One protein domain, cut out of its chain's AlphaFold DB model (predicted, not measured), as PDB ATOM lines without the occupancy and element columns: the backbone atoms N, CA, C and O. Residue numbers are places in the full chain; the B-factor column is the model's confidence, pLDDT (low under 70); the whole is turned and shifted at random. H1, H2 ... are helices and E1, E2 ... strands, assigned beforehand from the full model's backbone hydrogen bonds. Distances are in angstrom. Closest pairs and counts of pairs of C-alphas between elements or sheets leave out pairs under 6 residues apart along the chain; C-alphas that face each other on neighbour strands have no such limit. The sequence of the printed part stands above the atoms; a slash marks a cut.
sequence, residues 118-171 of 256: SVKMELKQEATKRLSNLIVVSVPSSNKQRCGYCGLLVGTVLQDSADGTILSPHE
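This is residues 118 to 171 of the 256 residues of an uncharacterized protein of Perkinsus marinus (strain ATCC 50983 / TXsc) (UniProt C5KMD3). A two-stranded hairpin, E1 and E2, stands at one end of helix H1, and the long loop of residues 139 to 156 folds back from the strands toward H1. The tail after E2 turns back beside that strand. The printed part has 54 residues, with H1, E1 and E2 in that order along the chain and the sheet antiparallel; the class is mixed, helices and strands, with under half of the residues in named elements. It is compact, with a radius of gyration of the C-alphas of 11.4 A, and flat, spanning 30 by 29 by 16 A.

Look first at the hairpin of E1, residues 134 to 138, and E2, residues 157 to 160, antiparallel at 148 degrees. N 135 and O 159, 2.8 A apart, are within hydrogen-bond range. H1, residues 119 to 131, is apart from E2; its every O i to N i+4 pair is within hydrogen-bond range.

Find C-alpha 119 at (122.557, 127.677, 206.327); from there H1 runs 18.3 A to C-alpha 131. E1 covers 12.0 A and E2 10.4 A, ending at C-alpha 160, (108.614, 107.731, 205.471).

The C-alphas farthest apart, of Ser 118 and Gly 164, are 32.1 A apart. The printed part has no cut; E1 to E2 is a long link. Residues 118 to 120, 141 and 143 have pLDDT under 70.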
ATOM      1  N   SER A 118     121.239 132.188 205.450       59.47
ATOM      2  CA  SER A 118     121.933 131.486 206.515       59.47
ATOM      3  C   SER A 118     121.710 130.004 206.236       59.47
ATOM      4  O   SER A 118     120.592 129.655 205.870       59.47
ATOM      5  N   VAL A 119     122.700 129.144 206.462       59.84
ATOM      6  CA  VAL A 119     122.557 127.677 206.327       59.84
ATOM      7  C   VAL A 119     121.276 127.165 207.025       59.84
ATOM      8  O   VAL A 119     120.620 126.228 206.586       59.84
ATOM      9  N   LYS A 120     120.828 127.870 208.076       69.19
ATOM     10  CA  LYS A 120     119.549 127.637 208.765       69.19
ATOM     11  C   LYS A 120     118.290 127.825 207.905       69.19
ATOM     12  O   LYS A 120     117.290 127.194 208.213       69.19
ATOM     13  N   MET A 121     118.275 128.713 206.912       72.19
ATOM     14  CA  MET A 121     117.127 128.926 206.020       72.19
ATOM     15  C   MET A 121     117.031 127.845 204.944       72.19
ATOM     16  O   MET A 121     115.924 127.387 204.686       72.19
ATOM     17  N   GLU A 122     118.152 127.403 204.372       76.19
ATOM     18  CA  GLU A 122     118.171 126.298 203.396       76.19
ATOM     19  C   GLU A 122     117.672 125.009 204.049       76.19
ATOM     20  O   GLU A 122     116.699 124.421 203.585       76.19
ATOM     21  N   LEU A 123     118.224 124.669 205.219       76.25
ATOM     22  CA  LEU A 123     117.782 123.515 206.008       76.25
ATOM     23  C   LEU A 123     116.306 123.610 206.422       76.25
ATOM     24  O   LEU A 123     115.616 122.600 206.495       76.25
ATOM     25  N   LYS A 124     115.796 124.818 206.691       79.19
ATOM     26  CA  LYS A 124     114.368 125.025 206.980       79.19
ATOM     27  C   LYS A 124     113.498 124.744 205.761       79.19
ATOM     28  O   LYS A 124     112.491 124.058 205.890       79.19
ATOM     29  N   GLN A 125     113.873 125.264 204.595       79.38
ATOM     30  CA  GLN A 125     113.120 125.050 203.361       79.38
ATOM     31  C   GLN A 125     113.135 123.579 202.944       79.38
ATOM     32  O   GLN A 125     112.096 123.041 202.568       79.38
ATOM     33  N   GLU A 126     114.285 122.918 203.053       80.75
ATOM     34  CA  GLU A 126     114.411 121.483 202.812       80.75
ATOM     35  C   GLU A 126     113.563 120.672 203.796       80.75
ATOM     36  O   GLU A 126     112.804 119.800 203.370       80.75
ATOM     37  N   ALA A 127     113.593 121.019 205.089       80.31
ATOM     38  CA  ALA A 127     112.741 120.378 206.084       80.31
ATOM     39  C   ALA A 127     111.260 120.495 205.710       80.31
ATOM     40  O   ALA A 127     110.550 119.496 205.707       80.31
ATOM     41  N   THR A 128     110.789 121.695 205.360       77.19
ATOM     42  CA  THR A 128     109.391 121.919 204.970       77.19
ATOM     43  C   THR A 128     108.997 121.098 203.745       77.19
ATOM     44  O   THR A 128     107.916 120.518 203.743       77.19
ATOM     45  N   LYS A 129     109.872 120.999 202.738       80.50
ATOM     46  CA  LYS A 129     109.626 120.168 201.549       80.50
ATOM     47  C   LYS A 129     109.557 118.683 201.887       80.50
ATOM     48  O   LYS A 129     108.721 117.982 201.343       80.50
ATOM     49  N   ARG A 130     110.421 118.192 202.775       79.88
ATOM     50  CA  ARG A 130     110.447 116.769 203.130       79.88
ATOM     51  C   ARG A 130     109.296 116.379 204.057       79.88
ATOM     52  O   ARG A 130     108.803 115.263 203.959       79.88
ATOM     53  N   LEU A 131     108.835 117.293 204.917       80.56
ATOM     54  CA  LEU A 131     107.722 117.049 205.842       80.56
ATOM     55  C   LEU A 131     106.428 116.628 205.140       80.56
ATOM     56  O   LEU A 131     105.679 115.856 205.727       80.56
ATOM     57  N   SER A 132     106.165 117.090 203.913       76.94
ATOM     58  CA  SER A 132     104.958 116.691 203.174       76.94
ATOM     59  C   SER A 132     104.910 115.198 202.852       76.94
ATOM     60  O   SER A 132     103.833 114.662 202.622       76.94
ATOM     61  N   ASN A 133     106.067 114.534 202.850       76.75
ATOM     62  CA  ASN A 133     106.202 113.125 202.494       76.75
ATOM     63  C   ASN A 133     106.345 112.227 203.734       76.75
ATOM     64  O   ASN A 133     106.585 111.033 203.598       76.75
ATOM     65  N   LEU A 134     106.222 112.778 204.944       80.81
ATOM     66  CA  LEU A 134     106.409 112.038 206.189       80.81
ATOM     67  C   LEU A 134     105.094 111.908 206.954       80.81
ATOM     68  O   LEU A 134     104.304 112.846 207.048       80.81
ATOM     69  N   ILE A 135     104.901 110.745 207.565       81.12
ATOM     70  CA  ILE A 135     103.770 110.440 208.437       81.12
ATOM     71  C   ILE A 135     104.229 110.576 209.888       81.12
ATOM     72  O   ILE A 135     105.276 110.062 210.286       81.12
ATOM     73  N   VAL A 136     103.438 111.279 210.699       81.75
ATOM     74  CA  VAL A 136     103.666 111.370 212.144       81.75
ATOM     75  C   VAL A 136     103.068 110.133 212.810       81.75
ATOM     76  O   VAL A 136     101.852 109.976 212.832       81.75
ATOM     77  N   VAL A 137     103.920 109.273 213.369       81.25
ATOM     78  CA  VAL A 137     103.499 108.021 214.024       81.25
ATOM     79  C   VAL A 137     103.150 108.259 215.486       81.25
ATOM     80  O   VAL A 137     102.167 107.730 216.000       81.25
ATOM     81  N   SER A 138     103.954 109.062 216.179       79.12
ATOM     82  CA  SER A 138     103.701 109.395 217.576       79.12
ATOM     83  C   SER A 138     104.227 110.778 217.927       79.12
ATOM     84  O   SER A 138     105.216 111.272 217.376       79.12
ATOM     85  N   VAL A 139     103.537 111.417 218.868       78.00
ATOM     86  CA  VAL A 139     103.902 112.725 219.403       78.00
ATOM     87  C   VAL A 139     104.066 112.587 220.915       78.00
ATOM     88  O   VAL A 139     103.168 112.065 221.577       78.00
ATOM     89  N   PRO A 140     105.192 113.035 221.490       77.12
ATOM     90  CA  PRO A 140     105.401 112.969 222.928       77.12
ATOM     91  C   PRO A 140     104.448 113.940 223.634       77.12
ATOM     92  O   PRO A 140     104.358 115.109 223.265       77.12
ATOM     93  N   SER A 141     103.776 113.478 224.686       68.56
ATOM     94  CA  SER A 141     102.831 114.294 225.463       68.56
ATOM     95  C   SER A 141     103.516 115.279 226.419       68.56
ATOM     96  O   SER A 141     102.943 116.309 226.767       68.56
ATOM     97  N   SER A 142     104.749 114.988 226.846       72.75
ATOM     98  CA  SER A 142     105.435 115.715 227.924       72.75
ATOM     99  C   SER A 142     106.491 116.718 227.450       72.75
ATOM    100  O   SER A 142     106.804 117.673 228.162       72.75
ATOM    101  N   ASN A 143     107.054 116.531 226.255       66.88
ATOM    102  CA  ASN A 143     108.217 117.293 225.816       66.88
ATOM    103  C   ASN A 143     107.804 118.465 224.912       66.88
ATOM    104  O   ASN A 143     107.381 118.258 223.780       66.88
ATOM    105  N   LYS A 144     107.940 119.705 225.407       77.56
ATOM    106  CA  LYS A 144     107.561 120.937 224.680       77.56
ATOM    107  C   LYS A 144     108.675 121.499 223.785       77.56
ATOM    108  O   LYS A 144     108.479 122.526 223.135       77.56
ATOM    109  N   GLN A 145     109.852 120.871 223.761       79.94
ATOM    110  CA  GLN A 145     110.979 121.356 222.966       79.94
ATOM    111  C   GLN A 145     110.754 121.101 221.475       79.94
ATOM    112  O   GLN A 145     110.452 119.978 221.068       79.94
ATOM    113  N   ARG A 146     110.940 122.146 220.663       78.50
ATOM    114  CA  ARG A 146     110.813 122.102 219.202       78.50
ATOM    115  C   ARG A 146     112.176 122.162 218.526       78.50
ATOM    116  O   ARG A 146     113.070 122.881 218.971       78.50
ATOM    117  N   CYS A 147     112.315 121.447 217.417       77.12
ATOM    118  CA  CYS A 147     113.483 121.541 216.558       77.12
ATOM    119  C   CYS A 147     113.545 122.925 215.895       77.12
ATOM    120  O   CYS A 147     112.582 123.371 215.275       77.12
ATOM    121  N   GLY A 148     114.701 123.589 215.966       72.88
ATOM    122  CA  GLY A 148     114.914 124.895 215.329       72.88
ATOM    123  C   GLY A 148     114.945 124.871 213.792       72.88
ATOM    124  O   GLY A 148     114.919 125.944 213.183       72.88
ATOM    125  N   TYR A 149     115.004 123.681 213.181       79.88
ATOM    126  CA  TYR A 149     115.002 123.478 211.729       79.88
ATOM    127  C   TYR A 149     113.607 123.104 211.216       79.88
ATOM    128  O   TYR A 149     112.991 123.902 210.524       79.88
ATOM    129  N   CYS A 150     113.064 121.946 211.600       76.69
ATOM    130  CA  CYS A 150     111.766 121.480 211.090       76.69
ATOM    131  C   CYS A 150     110.549 121.915 211.930       76.69
ATOM    132  O   CYS A 150     109.417 121.685 211.524       76.69
ATOM    133  N   GLY A 151     110.744 122.502 213.118       73.62
ATOM    134  CA  GLY A 151     109.652 122.978 213.982       73.62
ATOM    135  C   GLY A 151     108.851 121.894 214.724       73.62
ATOM    136  O   GLY A 151     108.010 122.231 215.568       73.62
ATOM    137  N   LEU A 152     109.122 120.611 214.459       81.19
ATOM    138  CA  LEU A 152     108.502 119.476 215.151       81.19
ATOM    139  C   LEU A 152     109.000 119.337 216.590       81.19
ATOM    140  O   LEU A 152     110.076 119.827 216.939       81.19
ATOM    141  N   LEU A 153     108.223 118.647 217.426       81.19
ATOM    142  CA  LEU A 153     108.661 118.306 218.776       81.19
ATOM    143  C   LEU A 153     109.804 117.291 218.707       81.19
ATOM    144  O   LEU A 153     109.818 116.389 217.872       81.19
ATOM    145  N   VAL A 154     110.778 117.441 219.601       80.44
ATOM    146  CA  VAL A 154     112.022 116.658 219.569       80.44
ATOM    147  C   VAL A 154     111.763 115.145 219.638       80.44
ATOM    148  O   VAL A 154     112.413 114.371 218.942       80.44
ATOM    149  N   GLY A 155     110.774 114.719 220.423       77.81
ATOM    150  CA  GLY A 155     110.419 113.301 220.546       77.81
ATOM    151  C   GLY A 155     109.401 112.799 219.520       77.81
ATOM    152  O   GLY A 155     108.915 111.687 219.687       77.81
ATOM    153  N   THR A 156     109.016 113.598 218.519       80.69
ATOM    154  CA  THR A 156     108.100 113.141 217.464       80.69
ATOM    155  C   THR A 156     108.757 112.029 216.651       80.69
ATOM    156  O   THR A 156     109.867 112.210 216.147       80.69
ATOM    157  N   VAL A 157     108.055 110.905 216.501       82.38
ATOM    158  CA  VAL A 157     108.475 109.791 215.645       82.38
ATOM    159  C   VAL A 157     107.852 109.972 214.270       82.38
ATOM    160  O   VAL A 157     106.638 110.150 214.141       82.38
ATOM    161  N   LEU A 158     108.705 109.942 213.251       83.94
ATOM    162  CA  LEU A 158     108.326 110.127 211.858       83.94
ATOM    163  C   LEU A 158     108.568 108.837 211.089       83.94
ATOM    164  O   LEU A 158     109.533 108.123 211.360       83.94
ATOM    165  N   GLN A 159     107.719 108.579 210.109       84.81
ATOM    166  CA  GLN A 159     107.841 107.464 209.185       84.81
ATOM    167  C   GLN A 159     107.802 107.991 207.756       84.81
ATOM    168  O   GLN A 159     107.026 108.897 207.446       84.81
ATOM    169  N   ASP A 160     108.656 107.445 206.899       84.31
ATOM    170  CA  ASP A 160     108.614 107.731 205.471       84.31
ATOM    171  C   ASP A 160     107.354 107.114 204.854       84.31
ATOM    172  O   ASP A 160     107.067 105.938 205.089       84.31
ATOM    173  N   SER A 161     106.582 107.902 204.103       79.50
ATOM    174  CA  SER A 161     105.345 107.418 203.483       79.50
ATOM    175  C   SER A 161     105.600 106.480 202.305       79.50
ATOM    176  O   SER A 161     104.736 105.658 202.006       79.50
ATOM    177  N   ALA A 162     106.768 106.578 201.659       83.31
ATOM    178  CA  ALA A 162     107.116 105.757 200.503       83.31
ATOM    179  C   ALA A 162     107.556 104.346 200.920       83.31
ATOM    180  O   ALA A 162     107.031 103.357 200.414       83.31
ATOM    181  N   ASP A 163     108.474 104.266 201.887       85.88
ATOM    182  CA  ASP A 163     109.146 103.009 202.250       85.88
ATOM    183  C   ASP A 163     108.713 102.461 203.618       85.88
ATOM    184  O   ASP A 163     109.190 101.418 204.062       85.88
ATOM    185  N   GLY A 164     107.870 103.190 204.357       82.75
ATOM    186  CA  GLY A 164     107.469 102.821 205.715       82.75
ATOM    187  C   GLY A 164     108.615 102.851 206.735       82.75
ATOM    188  O   GLY A 164     108.457 102.355 207.851       82.75
ATOM    189  N   THR A 165     109.769 103.425 206.392       86.75
ATOM    190  CA  THR A 165     110.952 103.443 207.262       86.75
ATOM    191  C   THR A 165     110.783 104.455 208.393       86.75
ATOM    192  O   THR A 165     110.461 105.618 208.156       86.75
ATOM    193  N   ILE A 166     111.033 104.034 209.637       86.44
ATOM    194  CA  ILE A 166     110.987 104.925 210.803       86.44
ATOM    195  C   ILE A 166     112.271 105.756 210.860       86.44
ATOM    196  O   ILE A 166     113.382 105.225 210.919       86.44
ATOM    197  N   LEU A 167     112.114 107.075 210.890       82.25
ATOM    198  CA  LEU A 167     113.216 108.005 211.062       82.25
ATOM    199  C   LEU A 167     113.647 108.070 212.529       82.25
ATOM    200  O   LEU A 167     112.836 108.009 213.453       82.25
ATOM    201  N   SER A 168     114.952 108.253 212.736       82.31
ATOM    202  CA  SER A 168     115.500 108.490 214.074       82.31
ATOM    203  C   SER A 168     114.887 109.753 214.694       82.31
ATOM    204  O   SER A 168     114.645 110.720 213.971       82.31
ATOM    205  N   PRO A 169     114.651 109.790 216.015       83.19
ATOM    206  CA  PRO A 169     114.121 110.978 216.677       83.19
ATOM    207  C   PRO A 169     115.121 112.140 216.618       83.19
ATOM    208  O   PRO A 169     116.311 111.958 216.342       83.19
ATOM    209  N   HIS A 170     114.651 113.355 216.916       85.44
ATOM    210  CA  HIS A 170     115.569 114.478 217.068       85.44
ATOM    211  C   HIS A 170     116.450 114.244 218.285       85.44
ATOM    212  O   HIS A 170     115.973 113.919 219.374       85.44
ATOM    213  N   GLU A 171     117.742 114.470 218.113       84.75
ATOM    214  CA  GLU A 171     118.714 114.139 219.138       84.75
ATOM    215  C   GLU A 171     119.743 115.255 219.277       84.75
ATOM    216  O   GLU A 171     120.103 115.927 218.310       84.75
TER     217      GLU A 171